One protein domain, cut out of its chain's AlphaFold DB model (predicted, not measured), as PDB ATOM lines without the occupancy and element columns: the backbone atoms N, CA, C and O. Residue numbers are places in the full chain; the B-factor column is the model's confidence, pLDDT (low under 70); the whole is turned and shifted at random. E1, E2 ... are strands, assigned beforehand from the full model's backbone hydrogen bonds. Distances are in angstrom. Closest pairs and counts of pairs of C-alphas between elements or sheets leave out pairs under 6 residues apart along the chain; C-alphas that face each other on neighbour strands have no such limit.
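This is residues 95 to 176 of the 176 residues of an uncharacterized protein of uncultured Sulfurovum sp (UniProt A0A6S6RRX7). Two small three-stranded sheets, E1 E6 E5 and E2 E4 E3, make a loose sandwich, only partly face to face, with their strands running roughly along the longest axis. The long link of residues 122 to 136 runs along the side between E5 and E3, and its residues 130 to 131 pair antiparallel with residues 160 to 161 of E5. The printed part has 82 residues, with no named helix and six named strands, E1 to E6; the class is all strand, with 39 residues in named elements, under half. The first sheet, in the order E1, E6, E5, is mixed; the second, in the order E2, E4, E3, is antiparallel. The whole is compact, with a radius of gyration of the C-alphas of 12.2 A and spans of 34 by 24 by 19 A.

E1, residues 104 to 110, begins at C-alpha (116.405, 136.664, 80.226) and is 18.7 A long. E2, residues 115 to 121, measures 19.8 A; E3, residues 137 to 140, 10.4 A. E4, residues 144 to 150, measures 19.7 A; E5, residues 157 to 161, 12.8 A. E6, residues 167 to 175, is 22.6 A long and ends at C-alpha (136.496, 137.524, 77.776).

E1 is parallel to E6 at 23 degrees, with N 108 and O 172 at 2.8 A. E5 and E6 form a hairpin, antiparallel at 165 degrees, with N 158 and O 171 at 2.8 A. E2 and E4 are antiparallel at 163 degrees, with N 118 and O 147 at 2.8 A. E3 and E4 form a hairpin at 174 degrees, with N 139 and O 146 at 2.9 A. E1 and E2 are only just apart, at 8.2 A.

The C-alphas of Ser 100 and Asn 112, the two farthest apart, are 35.7 A from each other. The printed part has no cut. The link from E2 to E3 is long. Mean pLDDT of the printed part is 76.7; residues 95 to 103 are among those under 70.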
ATOM      1  N   LYS A  95     115.772 136.077  88.719       49.22
ATOM      2  CA  LYS A  95     114.406 135.556  88.695       49.22
ATOM      3  C   LYS A  95     114.010 135.252  87.261       49.22
ATOM      4  O   LYS A  95     113.641 136.152  86.504       49.22
ATOM      5  N   LEU A  96     114.049 133.976  86.890       52.59
ATOM      6  CA  LEU A  96     113.577 133.546  85.582       52.59
ATOM      7  C   LEU A  96     112.055 133.689  85.548       52.59
ATOM      8  O   LEU A  96     111.315 132.970  86.225       52.59
ATOM      9  N   ALA A  97     111.570 134.656  84.769       42.53
ATOM     10  CA  ALA A  97     110.144 134.801  84.543       42.53
ATOM     11  C   ALA A  97     109.640 133.512  83.882       42.53
ATOM     12  O   ALA A  97     110.020 133.202  82.758       42.53
ATOM     13  N   GLY A  98     108.759 132.775  84.558       38.03
ATOM     14  CA  GLY A  98     108.123 131.552  84.050       38.03
ATOM     15  C   GLY A  98     107.174 131.750  82.870       38.03
ATOM     16  O   GLY A  98     106.149 131.083  82.767       38.03
ATOM     17  N   ARG A  99     107.441 132.733  82.011       43.88
ATOM     18  CA  ARG A  99     106.558 133.154  80.936       43.88
ATOM     19  C   ARG A  99     107.139 132.671  79.622       43.88
ATOM     20  O   ARG A  99     108.277 132.974  79.289       43.88
ATOM     21  N   SER A 100     106.292 131.986  78.870       43.91
ATOM     22  CA  SER A 100     106.469 131.394  77.540       43.91
ATOM     23  C   SER A 100     107.119 132.268  76.453       43.91
ATOM     24  O   SER A 100     107.228 131.812  75.320       43.91
ATOM     25  N   THR A 101     107.535 133.506  76.735       47.06
ATOM     26  CA  THR A 101     107.983 134.467  75.718       47.06
ATOM     27  C   THR A 101     109.115 135.416  76.130       47.06
ATOM     28  O   THR A 101     109.643 136.098  75.252       47.06
ATOM     29  N   LYS A 102     109.525 135.495  77.408       60.28
ATOM     30  CA  LYS A 102     110.557 136.463  77.832       60.28
ATOM     31  C   LYS A 102     111.857 135.752  78.204       60.28
ATOM     32  O   LYS A 102     112.009 135.268  79.316       60.28
ATOM     33  N   VAL A 103     112.781 135.714  77.246       68.88
ATOM     34  CA  VAL A 103     114.160 135.262  77.465       68.88
ATOM     35  C   VAL A 103     114.896 136.296  78.313       68.88
ATOM     36  O   VAL A 103     114.929 137.471  77.942       68.88
ATOM     37  N   GLU A 104     115.508 135.852  79.406       74.56
ATOM     38  CA  GLU A 104     116.405 136.664  80.226       74.56
ATOM     39  C   GLU A 104     117.739 136.840  79.490       74.56
ATOM     40  O   GLU A 104     118.401 135.860  79.140       74.56
ATOM     41  N   LYS A 105     118.105 138.083  79.167       77.88
ATOM     42  CA  LYS A 105     119.266 138.390  78.323       77.88
ATOM     43  C   LYS A 105     120.207 139.344  79.034       77.88
ATOM     44  O   LYS A 105     119.770 140.369  79.541       77.88
ATOM     45  N   GLY A 106     121.498 139.049  78.968       75.12
ATOM     46  CA  GLY A 106     122.526 139.857  79.611       75.12
ATOM     47  C   GLY A 106     123.895 139.676  78.977       75.12
ATOM     48  O   GLY A 106     124.052 139.021  77.942       75.12
ATOM     49  N   SER A 107     124.897 140.278  79.603       77.06
ATOM     50  CA  SER A 107     126.304 140.006  79.320       77.06
ATOM     51  C   SER A 107     127.021 139.729  80.630       77.06
ATOM     52  O   SER A 107     126.698 140.334  81.649       77.06
ATOM     53  N   ILE A 108     127.980 138.816  80.590       75.81
ATOM     54  CA  ILE A 108     128.884 138.533  81.691       75.81
ATOM     55  C   ILE A 108     130.307 138.769  81.208       75.81
ATOM     56  O   ILE A 108     130.717 138.256  80.164       75.81
ATOM     57  N   GLU A 109     131.031 139.596  81.946       78.12
ATOM     58  CA  GLU A 109     132.456 139.781  81.735       78.12
ATOM     59  C   GLU A 109     133.194 138.740  82.571       78.12
ATOM     60  O   GLU A 109     132.882 138.548  83.744       78.12
ATOM     61  N   THR A 110     134.123 138.034  81.938       72.44
ATOM     62  CA  THR A 110     134.984 137.047  82.588       72.44
ATOM     63  C   THR A 110     136.413 137.518  82.439       72.44
ATOM     64  O   THR A 110     136.838 137.802  81.313       72.44
ATOM     65  N   HIS A 111     137.137 137.591  83.549       75.81
ATOM     66  CA  HIS A 111     138.549 137.947  83.554       75.81
ATOM     67  C   HIS A 111     139.383 136.663  83.628       75.81
ATOM     68  O   HIS A 111     139.088 135.679  82.947       75.81
ATOM     69  N   ASN A 112     140.380 136.636  84.512       70.31
ATOM     70  CA  ASN A 112     141.180 135.457  84.835       70.31
ATOM     71  C   ASN A 112     140.442 134.487  85.780       70.31
ATOM     72  O   ASN A 112     141.068 133.832  86.609       70.31
ATOM     73  N   ASP A 113     139.112 134.431  85.695       72.94
ATOM     74  CA  ASP A 113     138.286 133.580  86.543       72.94
ATOM     75  C   ASP A 113     138.304 132.139  86.020       72.94
ATOM     76  O   ASP A 113     138.103 131.895  84.830       72.94
ATOM     77  N   ASP A 114     138.479 131.161  86.909       73.88
ATOM     78  CA  ASP A 114     138.389 129.743  86.533       73.88
ATOM     79  C   ASP A 114     136.930 129.281  86.389       73.88
ATOM     80  O   ASP A 114     136.596 128.447  85.534       73.88
ATOM     81  N   PHE A 115     136.043 129.833  87.224       74.31
ATOM     82  CA  PHE A 115     134.638 129.448  87.311       74.31
ATOM     83  C   PHE A 115     133.722 130.650  87.532       74.31
ATOM     84  O   PHE A 115     134.081 131.611  88.203       74.31
ATOM     85  N   ILE A 116     132.488 130.532  87.044       75.44
ATOM     86  CA  ILE A 116     131.367 131.409  87.388       75.44
ATOM     87  C   ILE A 116     130.329 130.596  88.146       75.44
ATOM     88  O   ILE A 116     129.969 129.489  87.738       75.44
ATOM     89  N   LEU A 117     129.802 131.176  89.219       71.94
ATOM     90  CA  LEU A 117     128.629 130.660  89.909       71.94
ATOM     91  C   LEU A 117     127.389 131.369  89.373       71.94
ATOM     92  O   LEU A 117     127.322 132.591  89.386       71.94
ATOM     93  N   LEU A 118     126.408 130.611  88.892       75.44
ATOM     94  CA  LEU A 118     125.146 131.140  88.385       75.44
ATOM     95  C   LEU A 118     123.993 130.522  89.167       75.44
ATOM     96  O   LEU A 118     123.718 129.329  89.033       75.44
ATOM     97  N   TYR A 119     123.324 131.338  89.975       73.31
ATOM     98  CA  TYR A 119     122.198 130.923  90.804       73.31
ATOM     99  C   TYR A 119     120.877 131.417  90.207       73.31
ATOM    100  O   TYR A 119     120.695 132.617  90.004       73.31
ATOM    101  N   LEU A 120     119.970 130.488  89.903       70.38
ATOM    102  CA  LEU A 120     118.706 130.765  89.219       70.38
ATOM    103  C   LEU A 120     117.513 130.336  90.067       70.38
ATOM    104  O   LEU A 120     117.489 129.209  90.559       70.38
ATOM    105  N   ASP A 121     116.495 131.192  90.144       69.75
ATOM    106  CA  ASP A 121     115.161 130.811  90.625       69.75
ATOM    107  C   ASP A 121     114.424 130.054  89.511       69.75
ATOM    108  O   ASP A 121     114.186 130.579  88.419       69.75
ATOM    109  N   THR A 122     114.089 128.796  89.783       74.06
ATOM    110  CA  THR A 122     113.417 127.868  88.868       74.06
ATOM    111  C   THR A 122     111.963 127.602  89.254       74.06
ATOM    112  O   THR A 122     111.299 126.825  88.568       74.06
ATOM    113  N   SER A 123     111.426 128.286  90.272       69.25
ATOM    114  CA  SER A 123     110.075 128.063  90.823       69.25
ATOM    115  C   SER A 123     108.958 128.172  89.782       69.25
ATOM    116  O   SER A 123     107.902 127.563  89.921       69.25
ATOM    117  N   ASN A 124     109.185 128.953  88.723       69.69
ATOM    118  CA  ASN A 124     108.214 129.185  87.656       69.69
ATOM    119  C   ASN A 124     108.623 128.546  86.314       69.69
ATOM    120  O   ASN A 124     108.029 128.846  85.281       69.69
ATOM    121  N   VAL A 125     109.644 127.685  86.293       73.19
ATOM    122  CA  VAL A 125     110.223 127.128  85.061       73.19
ATOM    123  C   VAL A 125     110.073 125.608  85.013       73.19
ATOM    124  O   VAL A 125     110.158 124.909  86.019       73.19
ATOM    125  N   LYS A 126     109.890 125.060  83.807       80.12
ATOM    126  CA  LYS A 126     109.858 123.609  83.589       80.12
ATOM    127  C   LYS A 126     111.263 123.004  83.701       80.12
ATOM    128  O   LYS A 126     112.084 123.155  82.799       80.12
ATOM    129  N   VAL A 127     111.511 122.266  84.777       79.94
ATOM    130  CA  VAL A 127     112.749 121.502  85.028       79.94
ATOM    131  C   VAL A 127     112.685 120.080  84.428       79.94
ATOM    132  O   VAL A 127     111.579 119.561  84.254       79.94
ATOM    133  N   PRO A 128     113.820 119.418  84.103       84.88
ATOM    134  CA  PRO A 128     115.202 119.848  84.325       84.88
ATOM    135  C   PRO A 128     115.672 120.901  83.321       84.88
ATOM    136  O   PRO A 128     115.232 120.930  82.174       84.88
ATOM    137  N   LEU A 129     116.611 121.735  83.763       85.38
ATOM    138  CA  LEU A 129     117.290 122.699  82.906       85.38
ATOM    139  C   LEU A 129     118.450 122.045  82.150       85.38
ATOM    140  O   LEU A 129     119.143 121.165  82.676       85.38
ATOM    141  N   SER A 130     118.685 122.524  80.932       90.44
ATOM    142  CA  SER A 130     119.878 122.217  80.140       90.44
ATOM    143  C   SER A 130     120.677 123.486  79.871       90.44
ATOM    144  O   SER A 130     120.110 124.574  79.786       90.44
ATOM    145  N   ILE A 131     121.995 123.348  79.755       91.75
ATOM    146  CA  ILE A 131     122.925 124.457  79.545       91.75
ATOM    147  C   ILE A 131     123.972 124.065  78.505       91.75
ATOM    148  O   ILE A 131     124.356 122.902  78.407       91.75
ATOM    149  N   ASN A 132     124.431 125.032  77.716       93.88
ATOM    150  CA  ASN A 132     125.402 124.830  76.637       93.88
ATOM    151  C   ASN A 132     126.880 124.843  77.091       93.88
ATOM    152  O   ASN A 132     127.760 125.101  76.269       93.88
ATOM    153  N   VAL A 133     127.153 124.575  78.370       88.75
ATOM    154  CA  VAL A 133     128.505 124.501  78.945       88.75
ATOM    155  C   VAL A 133     128.801 123.043  79.291       88.75
ATOM    156  O   VAL A 133     128.086 122.448  80.094       88.75
ATOM    157  N   THR A 134     129.831 122.463  78.668       86.62
ATOM    158  CA  THR A 134     130.080 121.010  78.678       86.62
ATOM    159  C   THR A 134     130.362 120.456  80.071       86.62
ATOM    160  O   THR A 134     129.691 119.520  80.497       86.62
ATOM    161  N   SER A 135     131.325 121.029  80.799       85.25
ATOM    162  CA  SER A 135     131.772 120.488  82.095       85.25
ATOM    163  C   SER A 135     131.105 121.183  83.283       85.25
ATOM    164  O   SER A 135     131.706 121.358  84.344       85.25
ATOM    165  N   VAL A 136     129.859 121.617  83.100       84.38
ATOM    166  CA  VAL A 136     129.075 122.246  84.160       84.38
ATOM    167  C   VAL A 136     128.836 121.275  85.317       84.38
ATOM    168  O   VAL A 136     128.445 120.125  85.113       84.38
ATOM    169  N   LYS A 137     128.997 121.758  86.552       81.94
ATOM    170  CA  LYS A 137     128.405 121.096  87.722       81.94
ATOM    171  C   LYS A 137     127.128 121.832  88.099       81.94
ATOM    172  O   LYS A 137     127.086 123.060  88.045       81.94
ATOM    173  N   LYS A 138     126.085 121.089  88.463       79.31
ATOM    174  CA  LYS A 138     124.799 121.658  88.872       79.31
ATOM    175  C   LYS A 138     124.321 121.048  90.179       79.31
ATOM    176  O   LYS A 138     124.486 119.849  90.387       79.31
ATOM    177  N   SER A 139     123.704 121.876  91.008       75.75
ATOM    178  CA  SER A 139     122.942 121.470  92.185       75.75
ATOM    179  C   SER A 139     121.580 122.147  92.125       75.75
ATOM    180  O   SER A 139     121.498 123.324  91.772       75.75
ATOM    181  N   SER A 140     120.513 121.412  92.415       72.62
ATOM    182  CA  SER A 140     119.139 121.906  92.300       72.62
ATOM    183  C   SER A 140     118.343 121.538  93.544       72.62
ATOM    184  O   SER A 140     118.479 120.428  94.055       72.62
ATOM    185  N   ASP A 141     117.469 122.448  93.964       71.44
ATOM    186  CA  ASP A 141     116.375 122.168  94.892       71.44
ATOM    187  C   ASP A 141     115.020 122.336  94.171       71.44
ATOM    188  O   ASP A 141     114.954 122.378  92.939       71.44
ATOM    189  N   ASN A 142     113.921 122.392  94.925       63.88
ATOM    190  CA  ASN A 142     112.567 122.503  94.371       63.88
ATOM    191  C   ASN A 142     112.275 123.848  93.677       63.88
ATOM    192  O   ASN A 142     111.323 123.945  92.906       63.88
ATOM    193  N   THR A 143     113.051 124.882  93.981       71.50
ATOM    194  CA  THR A 143     112.795 126.287  93.630       71.50
ATOM    195  C   THR A 143     113.994 126.982  92.997       71.50
ATOM    196  O   THR A 143     113.851 128.078  92.465       71.50
ATOM    197  N   SER A 144     115.178 126.375  93.046       71.25
ATOM    198  CA  SER A 144     116.411 126.996  92.594       71.25
ATOM    199  C   SER A 144     117.376 126.009  91.943       71.25
ATOM    200  O   SER A 144     117.274 124.783  92.062       71.25
ATOM    201  N   THR A 145     118.329 126.540  91.186       74.81
ATOM    202  CA  THR A 145     119.450 125.773  90.643       74.81
ATOM    203  C   THR A 145     120.718 126.615  90.639       74.81
ATOM    204  O   THR A 145     120.739 127.712  90.084       74.81
ATOM    205  N   LEU A 146     121.783 126.062  91.218       76.88
ATOM    206  CA  LEU A 146     123.141 126.581  91.157       76.88
ATOM    207  C   LEU A 146     123.915 125.864  90.051       76.88
ATOM    208  O   LEU A 146     124.030 124.636  90.058       76.88
ATOM    209  N   PHE A 147     124.505 126.633  89.143       80.12
ATOM    210  CA  PHE A 147     125.485 126.152  88.183       80.12
ATOM    211  C   PHE A 147     126.877 126.656  88.550       80.12
ATOM    212  O   PHE A 147     127.075 127.849  88.756       80.12
ATOM    213  N   MET A 148     127.847 125.749  88.561       78.56
ATOM    214  CA  MET A 148     129.265 126.081  88.573       78.56
ATOM    215  C   MET A 148     129.806 125.863  87.164       78.56
ATOM    216  O   MET A 148     129.878 124.731  86.672       78.56
ATOM    217  N   LEU A 149     130.115 126.970  86.500       81.06
ATOM    218  CA  LEU A 149     130.429 127.049  85.082       81.06
ATOM    219  C   LEU A 149     131.933 127.270  84.901       81.06
ATOM    220  O   LEU A 149     132.412 128.350  85.235       81.06
ATOM    221  N   PRO A 150     132.693 126.307  84.358       80.31
ATOM    222  CA  PRO A 150     134.102 126.522  84.049       80.31
ATOM    223  C   PRO A 150     134.249 127.534  82.909       80.31
ATOM    224  O   PRO A 150     133.730 127.304  81.814       80.31
ATOM    225  N   VAL A 151     134.975 128.631  83.131       82.19
ATOM    226  CA  VAL A 151     135.140 129.716  82.141       82.19
ATOM    227  C   VAL A 151     135.829 129.216  80.870       82.19
ATOM    228  O   VAL A 151     135.460 129.600  79.756       82.19
ATOM    229  N   LYS A 152     136.764 128.270  81.011       83.62
ATOM    230  CA  LYS A 152     137.441 127.606  79.886       83.62
ATOM    231  C   LYS A 152     136.482 126.922  78.899       83.62
ATOM    232  O   LYS A 152     136.775 126.871  77.709       83.62
ATOM    233  N   ASP A 153     135.333 126.447  79.380       86.38
ATOM    234  CA  ASP A 153     134.346 125.715  78.578       86.38
ATOM    235  C   ASP A 153     133.237 126.636  78.045       86.38
ATOM    236  O   ASP A 153     132.359 126.200  77.291       86.38
ATOM    237  N   MET A 154     133.262 127.919  78.420       84.31
ATOM    238  CA  MET A 154     132.324 128.915  77.924       84.31
ATOM    239  C   MET A 154     132.700 129.359  76.514       84.31
ATOM    240  O   MET A 154     133.827 129.789  76.230       84.31
ATOM    241  N   ARG A 155     131.702 129.289  75.633       86.81
ATOM    242  CA  ARG A 155     131.739 129.866  74.287       86.81
ATOM    243  C   ARG A 155     131.352 131.349  74.351       86.81
ATOM    244  O   ARG A 155     131.408 131.967  75.404       86.81
ATOM    245  N   GLU A 156     130.913 131.906  73.230       88.88
ATOM    246  CA  GLU A 156     130.453 133.298  73.116       88.88
ATOM    247  C   GLU A 156     129.200 133.618  73.948       88.88
ATOM    248  O   GLU A 156     128.897 134.786  74.187       88.88
ATOM    249  N   ALA A 157     128.445 132.602  74.373       88.19
ATOM    250  CA  ALA A 157     127.256 132.783  75.189       88.19
ATOM    251  C   ALA A 157     127.000 131.595  76.119       88.19
ATOM    252  O   ALA A 157     127.224 130.442  75.744       88.19
ATOM    253  N   ILE A 158     126.443 131.889  77.291       88.50
ATOM    254  CA  ILE A 158     125.793 130.933  78.183       88.50
ATOM    255  C   ILE A 158     124.307 130.915  77.822       88.50
ATOM    256  O   ILE A 158     123.643 131.949  77.836       88.50
ATOM    257  N   VAL A 159     123.784 129.743  77.481       90.88
ATOM    258  CA  VAL A 159     122.394 129.532  77.074       90.88
ATOM    259  C   VAL A 159     121.798 128.441  77.939       90.88
ATOM    260  O   VAL A 159     122.296 127.315  77.938       90.88
ATOM    261  N   ILE A 160     120.706 128.768  78.624       88.56
ATOM    262  CA  ILE A 160     119.948 127.833  79.451       88.56
ATOM    263  C   ILE A 160     118.572 127.640  78.840       88.56
ATOM    264  O   ILE A 160     117.907 128.602  78.444       88.56
ATOM    265  N   LYS A 161     118.158 126.376  78.760       89.50
ATOM    266  CA  LYS A 161     116.858 125.965  78.243       89.50
ATOM    267  C   LYS A 161     116.071 125.182  79.282       89.50
ATOM    268  O   LYS A 161     116.651 124.444  80.081       89.50
ATOM    269  N   ASP A 162     114.753 125.322  79.226       86.69
ATOM    270  CA  ASP A 162     113.819 124.523  80.014       86.69
ATOM    271  C   ASP A 162     113.705 123.075  79.488       86.69
ATOM    272  O   ASP A 162     114.274 122.718  78.450       86.69
ATOM    273  N   LYS A 163     112.931 122.232  80.184       86.62
ATOM    274  CA  LYS A 163     112.662 120.834  79.789       86.62
ATOM    275  C   LYS A 163     112.063 120.699  78.385       86.62
ATOM    276  O   LYS A 163     112.219 119.661  77.751       86.62
ATOM    277  N   THR A 164     111.342 121.712  77.916       88.31
ATOM    278  CA  THR A 164     110.713 121.731  76.588       88.31
ATOM    279  C   THR A 164     111.637 122.268  75.492       88.31
ATOM    280  O   THR A 164     111.244 122.293  74.331       88.31
ATOM    281  N   GLY A 165     112.869 122.651  75.835       86.75
ATOM    282  CA  GLY A 165     113.864 123.167  74.899       86.75
ATOM    283  C   GLY A 165     113.759 124.670  74.630       86.75
ATOM    284  O   GLY A 165     114.530 125.180  73.813       86.75
ATOM    285  N   ASN A 166     112.868 125.392  75.319       85.50
ATOM    286  CA  ASN A 166     112.760 126.842  75.181       85.50
ATOM    287  C   ASN A 166     113.945 127.511  75.866       85.50
ATOM    288  O   ASN A 166     114.293 127.152  76.989       85.50
ATOM    289  N   ILE A 167     114.534 128.511  75.214       85.38
ATOM    290  CA  ILE A 167     115.569 129.337  75.833       85.38
ATOM    291  C   ILE A 167     114.909 130.208  76.901       85.38
ATOM    292  O   ILE A 167     113.951 130.919  76.611       85.38
ATOM    293  N   ILE A 168     115.443 130.160  78.117       81.75
ATOM    294  CA  ILE A 168     114.966 130.959  79.254       81.75
ATOM    295  C   ILE A 168     116.010 131.978  79.708       81.75
ATOM    296  O   ILE A 168     115.641 133.022  80.234       81.75
ATOM    297  N   LEU A 169     117.294 131.708  79.447       85.06
ATOM    298  CA  LEU A 169     118.401 132.622  79.710       85.06
ATOM    299  C   LEU A 169     119.432 132.548  78.580       85.06
ATOM    300  O   LEU A 169     119.789 131.458  78.127       85.06
ATOM    301  N   GLN A 170     119.914 133.708  78.139       84.38
ATOM    302  CA  GLN A 170     120.987 133.847  77.159       84.38
ATOM    303  C   GLN A 170     121.900 135.023  77.523       84.38
ATOM    304  O   GLN A 170     121.537 136.183  77.338       84.38
ATOM    305  N   TYR A 171     123.095 134.725  78.022       86.00
ATOM    306  CA  TYR A 171     124.076 135.726  78.438       86.00
ATOM    307  C   TYR A 171     125.274 135.689  77.500       86.00
ATOM    308  O   TYR A 171     125.863 134.631  77.297       86.00
ATOM    309  N   LYS A 172     125.639 136.832  76.915       83.75
ATOM    310  CA  LYS A 172     126.860 136.955  76.114       83.75
ATOM    311  C   LYS A 172     128.077 136.913  77.038       83.75
ATOM    312  O   LYS A 172     128.091 137.602  78.050       83.75
ATOM    313  N   VAL A 173     129.091 136.136  76.685       84.75
ATOM    314  CA  VAL A 173     130.351 136.055  77.431       84.75
ATOM    315  C   VAL A 173     131.355 137.007  76.792       84.75
ATOM    316  O   VAL A 173     131.611 136.935  75.589       84.75
ATOM    317  N   ILE A 174     131.909 137.913  77.592       80.38
ATOM    318  CA  ILE A 174     132.946 138.861  77.185       80.38
ATOM    319  C   ILE A 174     134.222 138.473  77.931       80.38
ATOM    320  O   ILE A 174     134.327 138.705  79.132       80.38
ATOM    321  N   LYS A 175     135.179 137.866  77.222       76.62
ATOM    322  CA  LYS A 175     136.496 137.524  77.776       76.62
ATOM    323  C   LYS A 175     137.397 138.755  77.690       76.62
ATOM    324  O   LYS A 175     137.539 139.300  76.592       76.62
ATOM    325  N   LYS A 176     137.940 139.202  78.821       68.19
ATOM    326  CA  LYS A 176     138.878 140.330  78.907       68.19
ATOM    327  C   LYS A 176     140.237 139.865  79.392       68.19
ATOM    328  O   LYS A 176     140.255 139.049  80.335       68.19
TER     329      LYS A 176